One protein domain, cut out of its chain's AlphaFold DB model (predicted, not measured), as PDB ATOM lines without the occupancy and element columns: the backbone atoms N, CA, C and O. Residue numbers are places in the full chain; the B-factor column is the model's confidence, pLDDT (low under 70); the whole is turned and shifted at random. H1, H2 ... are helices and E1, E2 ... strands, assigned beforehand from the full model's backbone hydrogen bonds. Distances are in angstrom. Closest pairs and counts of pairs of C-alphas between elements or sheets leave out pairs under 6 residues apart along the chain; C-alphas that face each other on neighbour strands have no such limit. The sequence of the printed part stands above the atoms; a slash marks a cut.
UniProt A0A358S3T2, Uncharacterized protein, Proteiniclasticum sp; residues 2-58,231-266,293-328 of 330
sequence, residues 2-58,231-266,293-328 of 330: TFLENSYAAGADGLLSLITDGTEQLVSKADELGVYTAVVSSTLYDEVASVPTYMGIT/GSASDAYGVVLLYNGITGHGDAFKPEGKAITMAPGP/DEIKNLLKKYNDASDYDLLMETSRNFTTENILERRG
ATOM      1  N   THR A   2      57.265-192.566  16.725       92.25
ATOM      2  CA  THR A   2      56.339-192.797  17.857       92.25
ATOM      3  C   THR A   2      55.416-191.610  18.158       92.25
ATOM      4  O   THR A   2      54.244-191.806  18.449       92.25
ATOM      5  N   PHE A   3      55.912-190.371  18.050       93.62
ATOM      6  CA  PHE A   3      55.076-189.182  18.236       93.62
ATOM      7  C   PHE A   3      53.913-189.107  17.232       93.62
ATOM      8  O   PHE A   3      52.781-188.916  17.654       93.62
ATOM      9  N   LEU A   4      54.165-189.329  15.934       95.62
ATOM     10  CA  LEU A   4      53.124-189.354  14.895       95.62
ATOM     11  C   LEU A   4      52.063-190.420  15.200       95.62
ATOM     12  O   LEU A   4      50.873-190.128  15.163       95.62
ATOM     13  N   GLU A   5      52.489-191.640  15.527       95.94
ATOM     14  CA  GLU A   5      51.575-192.756  15.805       95.94
ATOM     15  C   GLU A   5      50.712-192.489  17.044       95.94
ATOM     16  O   GLU A   5      49.514-192.773  17.042       95.94
ATOM     17  N   ASN A   6      51.295-191.885  18.081       97.19
ATOM     18  CA  ASN A   6      50.561-191.471  19.273       97.19
ATOM     19  C   ASN A   6      49.571-190.338  18.970       97.19
ATOM     20  O   ASN A   6      48.447-190.378  19.465       97.19
ATOM     21  N   SER A   7      49.958-189.352  18.153       96.62
ATOM     22  CA  SER A   7      49.065-188.271  17.719       96.62
ATOM     23  C   SER A   7      47.885-188.817  16.914       96.62
ATOM     24  O   SER A   7      46.741-188.471  17.198       96.62
ATOM     25  N   TYR A   8      48.139-189.735  15.980       97.62
ATOM     26  CA  TYR A   8      47.089-190.445  15.248       97.62
ATOM     27  C   TYR A   8      46.159-191.217  16.194       97.62
ATOM     28  O   TYR A   8      44.941-191.073  16.121       97.62
ATOM     29  N   ALA A   9      46.712-191.986  17.139       97.94
ATOM     30  CA  ALA A   9      45.923-192.725  18.126       97.94
ATOM     31  C   ALA A   9      45.090-191.806  19.043       97.94
ATOM     32  O   ALA A   9      44.045-192.222  19.544       97.94
ATOM     33  N   ALA A  10      45.530-190.562  19.246       97.81
ATOM     34  CA  ALA A  10      44.791-189.522  19.958       97.81
ATOM     35  C   ALA A  10      43.736-188.802  19.089       97.81
ATOM     36  O   ALA A  10      43.001-187.965  19.610       97.81
ATOM     37  N   GLY A  11      43.634-189.137  17.798       97.62
ATOM     38  CA  GLY A  11      42.649-188.588  16.865       97.62
ATOM     39  C   GLY A  11      43.117-187.359  16.085       97.62
ATOM     40  O   GLY A  11      42.280-186.565  15.669       97.62
ATOM     41  N   ALA A  12      44.427-187.156  15.918       97.62
ATOM     42  CA  ALA A  12      44.942-186.059  15.104       97.62
ATOM     43  C   ALA A  12      44.760-186.329  13.600       97.62
ATOM     44  O   ALA A  12      45.227-187.348  13.093       97.62
ATOM     45  N   ASP A  13      44.171-185.366  12.887       98.00
ATOM     46  CA  ASP A  13      44.031-185.387  11.421       98.00
ATOM     47  C   ASP A  13      45.232-184.755  10.693       98.00
ATOM     48  O   ASP A  13      45.388-184.900   9.480       98.00
ATOM     49  N   GLY A  14      46.098-184.045  11.423       97.56
ATOM     50  CA  GLY A  14      47.301-183.442  10.865       97.56
ATOM     51  C   GLY A  14      48.431-183.251  11.871       97.56
ATOM     52  O   GLY A  14      48.213-183.223  13.083       97.56
ATOM     53  N   LEU A  15      49.649-183.109  11.351       97.31
ATOM     54  CA  LEU A  15      50.884-182.924  12.104       97.31
ATOM     55  C   LEU A  15      51.758-181.846  11.449       97.31
ATOM     56  O   LEU A  15      52.216-182.010  10.318       97.31
ATOM     57  N   LEU A  16      52.048-180.781  12.198       96.81
ATOM     58  CA  LEU A  16      53.129-179.848  11.885       96.81
ATOM     59  C   LEU A  16      54.405-180.333  12.585       96.81
ATOM     60  O   LEU A  16      54.453-180.381  13.814       96.81
ATOM     61  N   SER A  17      55.422-180.729  11.821       94.56
ATOM     62  CA  SER A  17      56.700-181.190  12.376       94.56
ATOM     63  C   SER A  17      57.731-180.071  12.390       94.56
ATOM     64  O   SER A  17      58.031-179.495  11.350       94.56
ATOM     65  N   LEU A  18      58.336-179.822  13.550       90.88
ATOM     66  CA  LEU A  18      59.523-178.965  13.678       90.88
ATOM     67  C   LEU A  18      60.829-179.764  13.538       90.88
ATOM     68  O   LEU A  18      61.915-179.194  13.549       90.88
ATOM     69  N   ILE A  19      60.731-181.091  13.430       86.12
ATOM     70  CA  ILE A  19      61.872-181.981  13.227       86.12
ATOM     71  C   ILE A  19      61.966-182.311  11.740       86.12
ATOM     72  O   ILE A  19      61.001-182.803  11.152       86.12
ATOM     73  N   THR A  20      63.135-182.038  11.167       85.00
ATOM     74  CA  THR A  20      63.465-182.232   9.747       85.00
ATOM     75  C   THR A  20      64.191-183.550   9.470       85.00
ATOM     76  O   THR A  20      64.265-183.990   8.319       85.00
ATOM     77  N   ASP A  21      64.711-184.197  10.514       87.31
ATOM     78  CA  ASP A  21      65.366-185.496  10.413       87.31
ATOM     79  C   ASP A  21      64.344-186.595  10.110       87.31
ATOM     80  O   ASP A  21      63.398-186.838  10.864       87.31
ATOM     81  N   GLY A  22      64.566-187.298   9.000       91.25
ATOM     82  CA  GLY A  22      63.720-188.410   8.578       91.25
ATOM     83  C   GLY A  22      62.336-188.000   8.062       91.25
ATOM     84  O   GLY A  22      61.374-188.764   8.186       91.25
ATOM     85  N   THR A  23      62.217-186.795   7.490       94.50
ATOM     86  CA  THR A  23      60.962-186.280   6.921       94.50
ATOM     87  C   THR A  23      60.339-187.231   5.900       94.50
ATOM     88  O   THR A  23      59.132-187.443   5.936       94.50
ATOM     89  N   GLU A  24      61.128-187.869   5.033       95.94
ATOM     90  CA  GLU A  24      60.589-188.808   4.040       95.94
ATOM     91  C   GLU A  24      59.858-189.990   4.692       95.94
ATOM     92  O   GLU A  24      58.765-190.372   4.262       95.94
ATOM     93  N   GLN A  25      60.428-190.553   5.767       96.31
ATOM     94  CA  GLN A  25      59.787-191.640   6.503       96.31
ATOM     95  C   GLN A  25      58.563-191.139   7.271       96.31
ATOM     96  O   GLN A  25      57.555-191.843   7.329       96.31
ATOM     97  N   LEU A  26      58.639-189.936   7.853       96.81
ATOM     98  CA  LEU A  26      57.513-189.299   8.535       96.81
ATOM     99  C   LEU A  26      56.321-189.129   7.587       96.81
ATOM    100  O   LEU A  26      55.223-189.566   7.920       96.81
ATOM    101  N   VAL A  27      56.551-188.526   6.419       97.88
ATOM    102  CA  VAL A  27      55.524-188.257   5.407       97.88
ATOM    103  C   VAL A  27      54.927-189.561   4.897       97.88
ATOM    104  O   VAL A  27      53.709-189.712   4.897       97.88
ATOM    105  N   SER A  28      55.770-190.537   4.556       97.25
ATOM    106  CA  SER A  28      55.303-191.849   4.096       97.25
ATOM    107  C   SER A  28      54.414-192.531   5.138       97.25
ATOM    108  O   SER A  28      53.353-193.056   4.807       97.25
ATOM    109  N   LYS A  29      54.804-192.493   6.421       97.75
ATOM    110  CA  LYS A  29      53.996-193.099   7.484       97.75
ATOM    111  C   LYS A  29      52.697-192.338   7.738       97.75
ATOM    112  O   LYS A  29      51.679-192.957   8.032       97.75
ATOM    113  N   ALA A  30      52.733-191.013   7.671       98.00
ATOM    114  CA  ALA A  30      51.543-190.197   7.856       98.00
ATOM    115  C   ALA A  30      50.518-190.463   6.747       98.00
ATOM    116  O   ALA A  30      49.335-190.602   7.049       98.00
ATOM    117  N   ASP A  31      50.980-190.666   5.512       98.06
ATOM    118  CA  ASP A  31      50.134-191.042   4.379       98.06
ATOM    119  C   ASP A  31      49.435-192.391   4.590       98.06
ATOM    120  O   ASP A  31      48.220-192.482   4.429       98.06
ATOM    121  N   GLU A  32      50.158-193.411   5.074       97.88
ATOM    122  CA  GLU A  32      49.561-194.704   5.453       97.88
ATOM    123  C   GLU A  32      48.450-194.566   6.507       97.88
ATOM    124  O   GLU A  32      47.503-195.355   6.526       97.88
ATOM    125  N   LEU A  33      48.588-193.594   7.413       97.75
ATOM    126  CA  LEU A  33      47.641-193.331   8.497       97.75
ATOM    127  C   LEU A  33      46.522-192.356   8.092       97.75
ATOM    128  O   LEU A  33      45.565-192.198   8.849       97.75
ATOM    129  N   GLY A  34      46.624-191.714   6.923       97.38
ATOM    130  CA  GLY A  34      45.710-190.658   6.483       97.38
ATOM    131  C   GLY A  34      45.867-189.334   7.241       97.38
ATOM    132  O   GLY A  34      44.923-188.551   7.290       97.38
ATOM    133  N   VAL A  35      47.030-189.085   7.847       98.38
ATOM    134  CA  VAL A  35      47.329-187.867   8.616       98.38
ATOM    135  C   VAL A  35      48.030-186.856   7.715       98.38
ATOM    136  O   VAL A  35      49.091-187.144   7.166       98.38
ATOM    137  N   TYR A  36      47.480-185.648   7.592       98.50
ATOM    138  CA  TYR A  36      48.111-184.581   6.816       98.50
ATOM    139  C   TYR A  36      49.391-184.076   7.485       98.50
ATOM    140  O   TYR A  36      49.472-183.976   8.707       98.50
ATOM    141  N   THR A  37      50.406-183.719   6.704       98.12
ATOM    142  CA  THR A  37      51.703-183.276   7.226       98.12
ATOM    143  C   THR A  37      52.175-181.980   6.594       98.12
ATOM    144  O   THR A  37      52.020-181.750   5.397       98.12
ATOM    145  N   ALA A  38      52.789-181.143   7.419       97.81
ATOM    146  CA  ALA A  38      53.609-180.018   7.004       97.81
ATOM    147  C   ALA A  38      54.870-179.997   7.875       97.81
ATOM    148  O   ALA A  38      54.856-180.501   9.003       97.81
ATOM    149  N   VAL A  39      55.968-179.445   7.363       96.25
ATOM    150  CA  VAL A  39      57.257-179.434   8.070       96.25
ATOM    151  C   VAL A  39      57.832-178.025   8.124       96.25
ATOM    152  O   VAL A  39      57.926-177.337   7.112       96.25
ATOM    153  N   VAL A  40      58.277-177.589   9.296       93.25
ATOM    154  CA  VAL A  40      59.007-176.329   9.447       93.25
ATOM    155  C   VAL A  40      60.436-176.545   8.938       93.25
ATOM    156  O   VAL A  40      61.337-176.934   9.676       93.25
ATOM    157  N   SER A  41      60.619-176.349   7.633       91.31
ATOM    158  CA  SER A  41      61.886-176.483   6.911       91.31
ATOM    159  C   SER A  41      62.032-175.347   5.905       91.31
ATOM    160  O   SER A  41      61.039-174.870   5.358       91.31
ATOM    161  N   SER A  42      63.268-174.925   5.640       88.69
ATOM    162  CA  SER A  42      63.596-173.942   4.596       88.69
ATOM    163  C   SER A  42      63.842-174.579   3.223       88.69
ATOM    164  O   SER A  42      64.157-173.884   2.261       88.69
ATOM    165  N   THR A  43      63.737-175.904   3.109       89.81
ATOM    166  CA  THR A  43      63.909-176.626   1.843       89.81
ATOM    167  C   THR A  43      62.842-177.704   1.712       89.81
ATOM    168  O   THR A  43      62.584-178.450   2.660       89.81
ATOM    169  N   LEU A  44      62.187-177.727   0.549       92.88
ATOM    170  CA  LEU A  44      61.163-178.710   0.218       92.88
ATOM    171  C   LEU A  44      61.820-180.076  -0.033       92.88
ATOM    172  O   LEU A  44      62.955-180.151  -0.493       92.88
ATOM    173  N   TYR A  45      61.089-181.143   0.272       94.25
ATOM    174  CA  TYR A  45      61.527-182.524   0.082       94.25
ATOM    175  C   TYR A  45      60.894-183.068  -1.201       94.25
ATOM    176  O   TYR A  45      59.741-183.509  -1.185       94.25
ATOM    177  N   ASP A  46      61.620-182.975  -2.314       95.06
ATOM    178  CA  ASP A  46      61.114-183.301  -3.654       95.06
ATOM    179  C   ASP A  46      60.689-184.770  -3.783       95.06
ATOM    180  O   ASP A  46      59.717-185.083  -4.474       95.06
ATOM    181  N   GLU A  47      61.363-185.667  -3.062       96.38
ATOM    182  CA  GLU A  47      61.131-187.112  -3.046       96.38
ATOM    183  C   GLU A  47      59.720-187.475  -2.570       96.38
ATOM    184  O   GLU A  47      59.148-188.475  -3.007       96.38
ATOM    185  N   VAL A  48      59.149-186.651  -1.690       97.12
ATOM    186  CA  VAL A  48      57.812-186.852  -1.115       97.12
ATOM    187  C   VAL A  48      56.834-185.736  -1.471       97.12
ATOM    188  O   VAL A  48      55.684-185.776  -1.040       97.12
ATOM    189  N   ALA A  49      57.233-184.767  -2.300       97.44
ATOM    190  CA  ALA A  49      56.407-183.610  -2.645       97.44
ATOM    191  C   ALA A  49      55.062-183.993  -3.286       97.44
ATOM    192  O   ALA A  49      54.091-183.261  -3.147       97.44
ATOM    193  N   SER A  50      54.976-185.136  -3.969       97.50
ATOM    194  CA  SER A  50      53.733-185.620  -4.586       97.50
ATOM    195  C   SER A  50      52.866-186.496  -3.671       97.50
ATOM    196  O   SER A  50      51.827-186.985  -4.116       97.50
ATOM    197  N   VAL A  51      53.266-186.728  -2.415       98.06
ATOM    198  CA  VAL A  51      52.472-187.517  -1.461       98.06
ATOM    199  C   VAL A  51      51.189-186.747  -1.099       98.06
ATOM    200  O   VAL A  51      51.278-185.592  -0.681       98.06
ATOM    201  N   PRO A  52      49.982-187.334  -1.238       95.88
ATOM    202  CA  PRO A  52      48.723-186.597  -1.090       95.88
ATOM    203  C   PRO A  52      48.532-185.898   0.257       95.88
ATOM    204  O   PRO A  52      48.033-184.769   0.291       95.88
ATOM    205  N   THR A  53      48.928-186.556   1.345       97.50
ATOM    206  CA  THR A  53      48.825-186.032   2.712       97.50
ATOM    207  C   THR A  53      49.923-185.025   3.059       97.50
ATOM    208  O   THR A  53      49.803-184.326   4.063       97.50
ATOM    209  N   TYR A  54      50.965-184.880   2.237       98.31
ATOM    210  CA  TYR A  54      52.007-183.882   2.448       98.31
ATOM    211  C   TYR A  54      51.619-182.541   1.826       98.31
ATOM    212  O   TYR A  54      51.467-182.406   0.612       98.31
ATOM    213  N   MET A  55      51.436-181.534   2.678       98.25
ATOM    214  CA  MET A  55      50.988-180.199   2.283       98.25
ATOM    215  C   MET A  55      52.147-179.235   2.028       98.25
ATOM    216  O   MET A  55      51.969-178.262   1.295       98.25
ATOM    217  N   GLY A  56      53.338-179.528   2.563       97.19
ATOM    218  CA  GLY A  56      54.566-178.798   2.252       97.19
ATOM    219  C   GLY A  56      55.318-178.279   3.464       97.19
ATOM    220  O   GLY A  56      55.326-178.919   4.517       97.19
ATOM    221  N   ILE A  57      55.993-177.141   3.294       96.31
ATOM    222  CA  ILE A  57      56.915-176.596   4.296       96.31
ATOM    223  C   ILE A  57      56.628-175.145   4.675       96.31
ATOM    224  O   ILE A  57      56.124-174.374   3.854       96.31
ATOM    225  N   THR A  58      56.998-174.781   5.910       94.44
ATOM    226  CA  THR A  58      56.766-173.440   6.482       94.44
ATOM    227  C   THR A  58      57.941-172.839   7.249       94.44
ATOM    228  O   THR A  58      57.760-171.977   8.113       94.44
ATOM    229  N   GLY A 231      58.347-167.188  14.458       85.81
ATOM    230  CA  GLY A 231      57.871-168.561  14.655       85.81
ATOM    231  C   GLY A 231      56.345-168.662  14.568       85.81
ATOM    232  O   GLY A 231      55.823-169.562  13.914       85.81
ATOM    233  N   SER A 232      55.625-167.677  15.115       87.44
ATOM    234  CA  SER A 232      54.161-167.631  15.052       87.44
ATOM    235  C   SER A 232      53.632-167.524  13.617       87.44
ATOM    236  O   SER A 232      52.614-168.135  13.300       87.44
ATOM    237  N   ALA A 233      54.331-166.826  12.714       91.62
ATOM    238  CA  ALA A 233      53.969-166.805  11.297       91.62
ATOM    239  C   ALA A 233      54.206-168.161  10.611       91.62
ATOM    240  O   ALA A 233      53.331-168.625   9.877       91.62
ATOM    241  N   SER A 234      55.346-168.809  10.872       92.19
ATOM    242  CA  SER A 234      55.648-170.157  10.361       92.19
ATOM    243  C   SER A 234      54.605-171.185  10.802       92.19
ATOM    244  O   SER A 234      54.148-171.997   9.992       92.19
ATOM    245  N   ASP A 235      54.178-171.122  12.064       91.75
ATOM    246  CA  ASP A 235      53.146-172.004  12.607       91.75
ATOM    247  C   ASP A 235      51.769-171.700  12.008       91.75
ATOM    248  O   ASP A 235      51.033-172.616  11.635       91.75
ATOM    249  N   ALA A 236      51.427-170.419  11.842       94.25
ATOM    250  CA  ALA A 236      50.165-170.013  11.236       94.25
ATOM    251  C   ALA A 236      50.056-170.469   9.771       94.25
ATOM    252  O   ALA A 236      49.012-170.975   9.355       94.25
ATOM    253  N   TYR A 237      51.142-170.380   8.999       96.50
ATOM    254  CA  TYR A 237      51.204-170.970   7.660       96.50
ATOM    255  C   TYR A 237      51.079-172.495   7.709       96.50
ATOM    256  O   TYR A 237      50.398-173.081   6.870       96.50
ATOM    257  N   GLY A 238      51.647-173.148   8.729       96.94
ATOM    258  CA  GLY A 238      51.494-174.589   8.939       96.94
ATOM    259  C   GLY A 238      50.027-174.975   9.128       96.94
ATOM    260  O   GLY A 238      49.543-175.918   8.500       96.94
ATOM    261  N   VAL A 239      49.290-174.188   9.919       96.19
ATOM    262  CA  VAL A 239      47.836-174.329  10.086       96.19
ATOM    263  C   VAL A 239      47.104-174.136   8.758       96.19
ATOM    264  O   VAL A 239      46.216-174.928   8.447       96.19
ATOM    265  N   VAL A 240      47.478-173.136   7.951       98.06
ATOM    266  CA  VAL A 240      46.872-172.897   6.628       98.06
ATOM    267  C   VAL A 240      47.048-174.099   5.702       98.06
ATOM    268  O   VAL A 240      46.069-174.575   5.119       98.06
ATOM    269  N   LEU A 241      48.271-174.624   5.595       98.19
ATOM    270  CA  LEU A 241      48.575-175.785   4.760       98.19
ATOM    271  C   LEU A 241      47.798-177.024   5.224       98.19
ATOM    272  O   LEU A 241      47.083-177.650   4.439       98.19
ATOM    273  N   LEU A 242      47.894-177.354   6.514       98.38
ATOM    274  CA  LEU A 242      47.269-178.547   7.083       98.38
ATOM    275  C   LEU A 242      45.747-178.488   7.015       98.38
ATOM    276  O   LEU A 242      45.118-179.452   6.588       98.38
ATOM    277  N   TYR A 243      45.137-177.370   7.408       98.25
ATOM    278  CA  TYR A 243      43.683-177.281   7.505       98.25
ATOM    279  C   TYR A 243      43.013-177.331   6.129       98.25
ATOM    280  O   TYR A 243      41.964-177.960   5.985       98.25
ATOM    281  N   ASN A 244      43.628-176.747   5.092       98.38
ATOM    282  CA  ASN A 244      43.159-176.916   3.715       98.38
ATOM    283  C   ASN A 244      43.262-178.379   3.248       98.38
ATOM    284  O   ASN A 244      42.353-178.866   2.580       98.38
ATOM    285  N   GLY A 245      44.312-179.108   3.643       97.81
ATOM    286  CA  GLY A 245      44.415-180.554   3.425       97.81
ATOM    287  C   GLY A 245      43.288-181.330   4.117       97.81
ATOM    288  O   GLY A 245      42.470-181.960   3.449       97.81
ATOM    289  N   ILE A 246      43.188-181.193   5.442       98.31
ATOM    290  CA  ILE A 246      42.221-181.885   6.315       98.31
ATOM    291  C   ILE A 246      40.770-181.656   5.872       98.31
ATOM    292  O   ILE A 246      39.931-182.549   5.963       98.31
ATOM    293  N   THR A 247      40.451-180.459   5.376       97.81
ATOM    294  CA  THR A 247      39.088-180.110   4.943       97.81
ATOM    295  C   THR A 247      38.767-180.519   3.504       97.81
ATOM    296  O   THR A 247      37.687-180.205   3.009       97.81
ATOM    297  N   GLY A 248      39.661-181.261   2.843       96.88
ATOM    298  CA  GLY A 248      39.443-181.791   1.495       96.88
ATOM    299  C   GLY A 248      39.686-180.772   0.382       96.88
ATOM    300  O   GLY A 248      39.180-180.936  -0.726       96.88
ATOM    301  N   HIS A 249      40.442-179.711   0.662       97.25
ATOM    302  CA  HIS A 249      40.727-178.625  -0.275       97.25
ATOM    303  C   HIS A 249      42.183-178.590  -0.753       97.25
ATOM    304  O   HIS A 249      42.554-177.668  -1.474       97.25
ATOM    305  N   GLY A 250      43.004-179.586  -0.399       94.94
ATOM    306  CA  GLY A 250      44.439-179.595  -0.701       94.94
ATOM    307  C   GLY A 250      44.790-179.411  -2.184       94.94
ATOM    308  O   GLY A 250      45.756-178.721  -2.492       94.94
ATOM    309  N   ASP A 251      43.986-179.943  -3.109       94.00
ATOM    310  CA  ASP A 251      44.238-179.833  -4.557       94.00
ATOM    311  C   ASP A 251      44.176-178.389  -5.081       94.00
ATOM    312  O   ASP A 251      44.831-178.067  -6.068       94.00
ATOM    313  N   ALA A 252      43.448-177.493  -4.406       95.50
ATOM    314  CA  ALA A 252      43.396-176.075  -4.774       95.50
ATOM    315  C   ALA A 252      44.711-175.325  -4.478       95.50
ATOM    316  O   ALA A 252      44.903-174.210  -4.960       95.50
ATOM    317  N   PHE A 253      45.598-175.932  -3.684       95.94
ATOM    318  CA  PHE A 253      46.834-175.322  -3.193       95.94
ATOM    319  C   PHE A 253      48.093-176.074  -3.628       95.94
ATOM    320  O   PHE A 253      49.194-175.598  -3.372       95.94
ATOM    321  N   LYS A 254      47.944-177.232  -4.279       95.50
ATOM    322  CA  LYS A 254      49.043-178.087  -4.732       95.50
ATOM    323  C   LYS A 254      49.147-178.062  -6.260       95.50
ATOM    324  O   LYS A 254      48.545-178.919  -6.918       95.50
ATOM    325  N   PRO A 255      49.867-177.094  -6.858       94.12
ATOM    326  CA  PRO A 255      50.060-177.066  -8.302       94.12
ATOM    327  C   PRO A 255      50.705-178.380  -8.754       94.12
ATOM    328  O   PRO A 255      51.622-178.892  -8.115       94.12
ATOM    329  N   GLU A 256      50.174-178.967  -9.828       93.50
ATOM    330  CA  GLU A 256      50.610-180.279 -10.340       93.50
ATOM    331  C   GLU A 256      50.518-181.423  -9.306       93.50
ATOM    332  O   GLU A 256      51.193-182.444  -9.434       93.50
ATOM    333  N   GLY A 257      49.686-181.266  -8.269       94.88
ATOM    334  CA  GLY A 257      49.553-182.233  -7.180       94.88
ATOM    335  C   GLY A 257      50.742-182.258  -6.216       94.88
ATOM    336  O   GLY A 257      50.854-183.200  -5.433       94.88
ATOM    337  N   LYS A 258      51.625-181.251  -6.259       97.44
ATOM    338  CA  LYS A 258      52.810-181.164  -5.403       97.44
ATOM    339  C   LYS A 258      52.609-180.239  -4.207       97.44
ATOM    340  O   LYS A 258      51.984-179.188  -4.313       97.44
ATOM    341  N   ALA A 259      53.179-180.645  -3.081       97.56
ATOM    342  CA  ALA A 259      53.348-179.854  -1.876       97.56
ATOM    343  C   ALA A 259      54.077-178.531  -2.167       97.56
ATOM    344  O   ALA A 259      54.869-178.444  -3.108       97.56
ATOM    345  N   ILE A 260      53.818-177.509  -1.350       96.62
ATOM    346  CA  ILE A 260      54.292-176.142  -1.600       96.62
ATOM    347  C   ILE A 260      55.193-175.618  -0.486       96.62
ATOM    348  O   ILE A 260      55.186-176.104   0.642       96.62
ATOM    349  N   THR A 261      55.943-174.569  -0.797       95.12
ATOM    350  CA  THR A 261      56.636-173.767   0.209       95.12
ATOM    351  C   THR A 261      55.790-172.543   0.513       95.12
ATOM    352  O   THR A 261      55.581-171.710  -0.364       95.12
ATOM    353  N   MET A 262      55.314-172.424   1.750       94.81
ATOM    354  CA  MET A 262      54.676-171.210   2.254       94.81
ATOM    355  C   MET A 262      55.485-170.739   3.457       94.81
ATOM    356  O   MET A 262      55.333-171.266   4.553       94.81
ATOM    357  N   ALA A 263      56.391-169.794   3.234       91.88
ATOM    358  CA  ALA A 263      57.465-169.471   4.162       91.88
ATOM    359  C   ALA A 263      57.477-167.965   4.469       91.88
ATOM    360  O   ALA A 263      57.507-167.159   3.533       91.88
ATOM    361  N   PRO A 264      57.435-167.541   5.746       92.38
ATOM    362  CA  PRO A 264      57.637-166.138   6.073       92.38
ATOM    363  C   PRO A 264      59.097-165.736   5.820       92.38
ATOM    364  O   PRO A 264      60.031-166.516   6.039       92.38
ATOM    365  N   GLY A 265      59.294-164.492   5.385       91.44
ATOM    366  CA  GLY A 265      60.613-163.864   5.422       91.44
ATOM    367  C   GLY A 265      61.019-163.503   6.854       91.44
ATOM    368  O   GLY A 265      60.159-163.438   7.736       91.44
ATOM    369  N   PRO A 266      62.304-163.232   7.112       93.44
ATOM    370  CA  PRO A 266      62.694-162.595   8.360       93.44
ATOM    371  C   PRO A 266      62.154-161.161   8.434       93.44
ATOM    372  O   PRO A 266      61.929-160.511   7.413       93.44
ATOM    373  N   ASP A 293      41.210-164.188  11.888       94.69
ATOM    374  CA  ASP A 293      40.365-163.858  10.738       94.69
ATOM    375  C   ASP A 293      41.173-163.730   9.443       94.69
ATOM    376  O   ASP A 293      40.722-164.190   8.395       94.69
ATOM    377  N   GLU A 294      42.400-163.207   9.507       95.75
ATOM    378  CA  GLU A 294      43.314-163.238   8.361       95.75
ATOM    379  C   GLU A 294      43.680-164.677   7.983       95.75
ATOM    380  O   GLU A 294      43.666-165.009   6.801       95.75
ATOM    381  N   ILE A 295      43.920-165.558   8.961       96.81
ATOM    382  CA  ILE A 295      44.148-166.983   8.688       96.81
ATOM    383  C   ILE A 295      42.916-167.628   8.054       96.81
ATOM    384  O   ILE A 295      43.060-168.322   7.054       96.81
ATOM    385  N   LYS A 296      41.698-167.361   8.544       97.31
ATOM    386  CA  LYS A 296      40.467-167.872   7.908       97.31
ATOM    387  C   LYS A 296      40.333-167.430   6.453       97.31
ATOM    388  O   LYS A 296      39.877-168.225   5.638       97.31
ATOM    389  N   ASN A 297      40.768-166.223   6.098       97.69
ATOM    390  CA  ASN A 297      40.742-165.765   4.706       97.69
ATOM    391  C   ASN A 297      41.661-166.585   3.778       97.69
ATOM    392  O   ASN A 297      41.429-166.603   2.569       97.69
ATOM    393  N   LEU A 298      42.657-167.289   4.324       98.00
ATOM    394  CA  LEU A 298      43.566-168.189   3.600       98.00
ATOM    395  C   LEU A 298      43.078-169.649   3.573       98.00
ATOM    396  O   LEU A 298      43.749-170.536   3.043       98.00
ATOM    397  N   LEU A 299      41.921-169.928   4.175       98.38
ATOM    398  CA  LEU A 299      41.349-171.262   4.267       98.38
ATOM    399  C   LEU A 299      40.139-171.364   3.346       98.38
ATOM    400  O   LEU A 299      39.138-170.670   3.540       98.38
ATOM    401  N   LYS A 300      40.173-172.304   2.398       98.00
ATOM    402  CA  LYS A 300      39.112-172.453   1.393       98.00
ATOM    403  C   LYS A 300      37.734-172.715   1.997       98.00
ATOM    404  O   LYS A 300      36.736-172.224   1.493       98.00
ATOM    405  N   LYS A 301      37.691-173.402   3.142       97.75
ATOM    406  CA  LYS A 301      36.464-173.649   3.916       97.75
ATOM    407  C   LYS A 301      35.738-172.372   4.366       97.75
ATOM    408  O   LYS A 301      34.533-172.420   4.601       97.75
ATOM    409  N   TYR A 302      36.461-171.268   4.555       97.88
ATOM    410  CA  TYR A 302      35.898-169.985   4.998       97.88
ATOM    411  C   TYR A 302      35.904-168.926   3.890       97.88
ATOM    412  O   TYR A 302      35.106-167.993   3.943       97.88
ATOM    413  N   ASN A 303      36.769-169.084   2.888       98.06
ATOM    414  CA  ASN A 303      36.868-168.216   1.728       98.06
ATOM    415  C   ASN A 303      36.993-169.059   0.450       98.06
ATOM    416  O   ASN A 303      38.085-169.506   0.101       98.06
ATOM    417  N   ASP A 304      35.895-169.221  -0.291       96.69
ATOM    418  CA  ASP A 304      35.869-170.014  -1.530       96.69
ATOM    419  C   ASP A 304      36.857-169.507  -2.596       96.69
ATOM    420  O   ASP A 304      37.318-170.295  -3.429       96.69
ATOM    421  N   ALA A 305      37.211-168.217  -2.559       96.75
ATOM    422  CA  ALA A 305      38.185-167.603  -3.460       96.75
ATOM    423  C   ALA A 305      39.646-167.875  -3.061       96.75
ATOM    424  O   ALA A 305      40.545-167.518  -3.809       96.75
ATOM    425  N   SER A 306      39.898-168.499  -1.907       97.88
ATOM    426  CA  SER A 306      41.248-168.886  -1.507       97.88
ATOM    427  C   SER A 306      41.784-170.007  -2.402       97.88
ATOM    428  O   SER A 306      41.120-171.032  -2.623       97.88
ATOM    429  N   ASP A 307      42.988-169.790  -2.922       97.06
ATOM    430  CA  ASP A 307      43.723-170.684  -3.807       97.06
ATOM    431  C   ASP A 307      45.245-170.533  -3.618       97.06
ATOM    432  O   ASP A 307      45.721-169.784  -2.758       97.06
ATOM    433  N   TYR A 308      46.010-171.290  -4.407       97.62
ATOM    434  CA  TYR A 308      47.470-171.241  -4.422       97.62
ATOM    435  C   TYR A 308      48.035-169.824  -4.614       97.62
ATOM    436  O   TYR A 308      48.952-169.434  -3.887       97.62
ATOM    437  N   ASP A 309      47.496-169.047  -5.556       97.38
ATOM    438  CA  ASP A 309      48.040-167.730  -5.891       97.38
ATOM    439  C   ASP A 309      47.884-166.757  -4.720       97.38
ATOM    440  O   ASP A 309      48.839-166.047  -4.394       97.38
ATOM    441  N   LEU A 310      46.749-166.800  -4.012       97.44
ATOM    442  CA  LEU A 310      46.548-166.017  -2.792       97.44
ATOM    443  C   LEU A 310      47.553-166.388  -1.688       97.44
ATOM    444  O   LEU A 310      48.071-165.499  -1.001       97.44
ATOM    445  N   LEU A 311      47.853-167.681  -1.499       96.81
ATOM    446  CA  LEU A 311      48.856-168.104  -0.511       96.81
ATOM    447  C   LEU A 311      50.247-167.581  -0.877       96.81
ATOM    448  O   LEU A 311      50.964-167.065  -0.017       96.81
ATOM    449  N   MET A 312      50.621-167.677  -2.154       95.38
ATOM    450  CA  MET A 312      51.921-167.204  -2.627       95.38
ATOM    451  C   MET A 312      52.036-165.685  -2.554       95.38
ATOM    452  O   MET A 312      53.076-165.180  -2.143       95.38
ATOM    453  N   GLU A 313      50.984-164.947  -2.904       95.62
ATOM    454  CA  GLU A 313      50.936-163.494  -2.736       95.62
ATOM    455  C   GLU A 313      51.096-163.104  -1.262       95.62
ATOM    456  O   GLU A 313      51.901-162.231  -0.936       95.62
ATOM    457  N   THR A 314      50.406-163.804  -0.361       95.38
ATOM    458  CA  THR A 314      50.518-163.585   1.087       95.38
ATOM    459  C   THR A 314      51.953-163.783   1.579       95.38
ATOM    460  O   THR A 314      52.472-162.932   2.302       95.38
ATOM    461  N   SER A 315      52.613-164.863   1.148       93.38
ATOM    462  CA  SER A 315      54.010-165.166   1.488       93.38
ATOM    463  C   SER A 315      54.978-164.122   0.909       93.38
ATOM    464  O   SER A 315      55.873-163.633   1.604       93.38
ATOM    465  N   ARG A 316      54.784-163.714  -0.353       91.75
ATOM    466  CA  ARG A 316      55.605-162.685  -1.019       91.75
ATOM    467  C   ARG A 316      55.477-161.326  -0.339       91.75
ATOM    468  O   ARG A 316      56.490-160.667  -0.135       91.75
ATOM    469  N   ASN A 317      54.279-160.957   0.102       92.81
ATOM    470  CA  ASN A 317      54.020-159.692   0.790       92.81
ATOM    471  C   ASN A 317      54.400-159.708   2.281       92.81
ATOM    472  O   ASN A 317      54.193-158.709   2.972       92.81
ATOM    473  N   PHE A 318      54.973-160.802   2.791       93.50
ATOM    474  CA  PHE A 318      55.512-160.860   4.147       93.50
ATOM    475  C   PHE A 318      56.788-160.009   4.258       93.50
ATOM    476  O   PHE A 318      57.865-160.455   3.855       93.50
ATOM    477  N   THR A 319      56.654-158.788   4.777       91.38
ATOM    478  CA  THR A 319      57.752-157.848   5.061       91.38
ATOM    479  C   THR A 319      57.475-157.098   6.365       91.38
ATOM    480  O   THR A 319      56.311-156.928   6.744       91.38
ATOM    481  N   THR A 320      58.530-156.610   7.030       91.75
ATOM    482  CA  THR A 320      58.422-155.739   8.218       91.75
ATOM    483  C   THR A 320      57.450-154.591   7.973       91.75
ATOM    484  O   THR A 320      56.511-154.384   8.739       91.75
ATOM    485  N   GLU A 321      57.634-153.883   6.860       91.00
ATOM    486  CA  GLU A 321      56.851-152.706   6.508       91.00
ATOM    487  C   GLU A 321      55.350-153.012   6.383       91.00
ATOM    488  O   GLU A 321      54.526-152.337   7.007       91.00
ATOM    489  N   ASN A 322      54.999-154.054   5.624       93.25
ATOM    490  CA  ASN A 322      53.606-154.422   5.377       93.25
ATOM    491  C   ASN A 322      52.904-154.874   6.659       93.25
ATOM    492  O   ASN A 322      51.726-154.579   6.866       93.25
ATOM    493  N   ILE A 323      53.611-155.604   7.526       94.06
ATOM    494  CA  ILE A 323      53.043-156.106   8.782       94.06
ATOM    495  C   ILE A 323      52.806-154.952   9.759       94.06
ATOM    496  O   ILE A 323      51.724-154.866  10.338       94.06
ATOM    497  N   LEU A 324      53.770-154.036   9.902       93.94
ATOM    498  CA  LEU A 324      53.600-152.856  10.753       93.94
ATOM    499  C   LEU A 324      52.452-151.966  10.258       93.94
ATOM    500  O   LEU A 324      51.656-151.496  11.068       93.94
ATOM    501  N   GLU A 325      52.309-151.779   8.945       94.75
ATOM    502  CA  GLU A 325      51.191-151.027   8.365       94.75
ATOM    503  C   GLU A 325      49.835-151.681   8.661       94.75
ATOM    504  O   GLU A 325      48.927-151.023   9.171       94.75
ATOM    505  N   ARG A 326      49.721-152.999   8.443       93.75
ATOM    506  CA  ARG A 326      48.514-153.793   8.744       93.75
ATOM    507  C   ARG A 326      48.090-153.751  10.212       93.75
ATOM    508  O   ARG A 326      46.941-154.071  10.516       93.75
ATOM    509  N   ARG A 327      49.006-153.412  11.120       94.25
ATOM    510  CA  ARG A 327      48.758-153.309  12.566       94.25
ATOM    511  C   ARG A 327      48.732-151.874  13.084       94.25
ATOM    512  O   ARG A 327      48.556-151.676  14.278       94.25
ATOM    513  N   GLY A 328      48.872-150.872  12.212       93.94
ATOM    514  CA  GLY A 328      48.852-149.464  12.613       93.94
ATOM    515  C   GLY A 328      50.066-149.038  13.447       93.94
ATOM    516  O   GLY A 328      49.939-148.169  14.304       93.94
TER     517      GLY A 328
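Overview. This is residues 2 to 58, 231 to 266 and 293 to 328 of the 330 residues of an uncharacterized protein of Proteiniclasticum sp (UniProt A0A358S3T2). A small three-strand sheet is sandwiched between helices, with H2 over one face and the long H3 over the other, while H1 packs beside H2 near the E1 edge. Beyond H3, on its side away from the sheet, come H4 and H5, and residues 321 to 328, of which 321 to 326 belong to H6, stick out at the far end of the longest axis. The 129 printed residues include six named helices and three named strands, in the order H1 E1 H2 E2 E3 H3 H4 H5 H6; the sheet runs E1 E2 E3, all parallel, and the class is mostly helix. The whole is compact, with a radius of gyration of the C-alphas of 14.4 A, and only just elongated, spanning 44 by 29 by 29 A.

Arrangement. H1, residues 2 to 9, and H2, residues 23 to 33, only just touch, with 3 pairs of C-alphas within 8 A, the closest those of Leu 4 and Ala 30 at 7.3 A; they run the same way at a shallow tilt of 22 degrees. E1, residues 14 to 17, and E2, residues 36 to 39, are parallel neighbours at 14 degrees, with N 15 and O 36 within hydrogen-bond range at 2.8 A. E1, H2 and E2 form a strand-helix-strand unit, two parallel neighbour strands with a helix between, and its crossover is right-handed. E3, residues 54 to 57, is parallel to E2 at 18 degrees, with N 55 and O 37 at 2.8 A. H2 is on the sheet at a height of 9.1 A, over E2 and along the strands; the closest C-alphas of H2 and E2 are those of Val 27 and Thr 37, 6.5 A apart. H3, residues 231 to 246, is on the opposite face at a height of 8.2 A, also over E2 and along the strands; the C-alphas of Met 55 and Leu 241, the closest of E3 and H3, are 5.6 A apart. This gives three layers, helices on both faces of a sheet: H1 and H2 on one face, H3 on the other. H4, residues 293 to 297, is close to H3 but not clearly touching, with the C-alphas of Val 240 and Ile 295 closest at 6.8 A. H5, residues 308 to 316, and H3 are near each other, with 6 pairs of C-alphas within 10 A. H6, residues 320 to 326, touches no helix. In the six helices every O i to N i+4 pair is within hydrogen-bond range.

Along the chain. H1 begins at C-alpha 2, (56.339, -192.797, 17.857). H2 is 15.2 A long, H3 22.2 A, from C-alpha 231 at (57.871, -168.561, 14.655), and H5 12.3 A. H6 ends at C-alpha 326, (48.514, -153.793, 8.744).

Size, cuts and confidence. The C-alphas farthest apart, those of Glu 32 and Gly 328, are 45.8 A apart. Residues 59 to 230 are not printed, with 9.6 A from C-alpha 58 to C-alpha 231; residues 267 to 292 are not printed either, with 22.5 A from C-alpha 266 to C-alpha 293. The link E2 to E3 is long, with 14 residues. No printed residue has a pLDDT under 70.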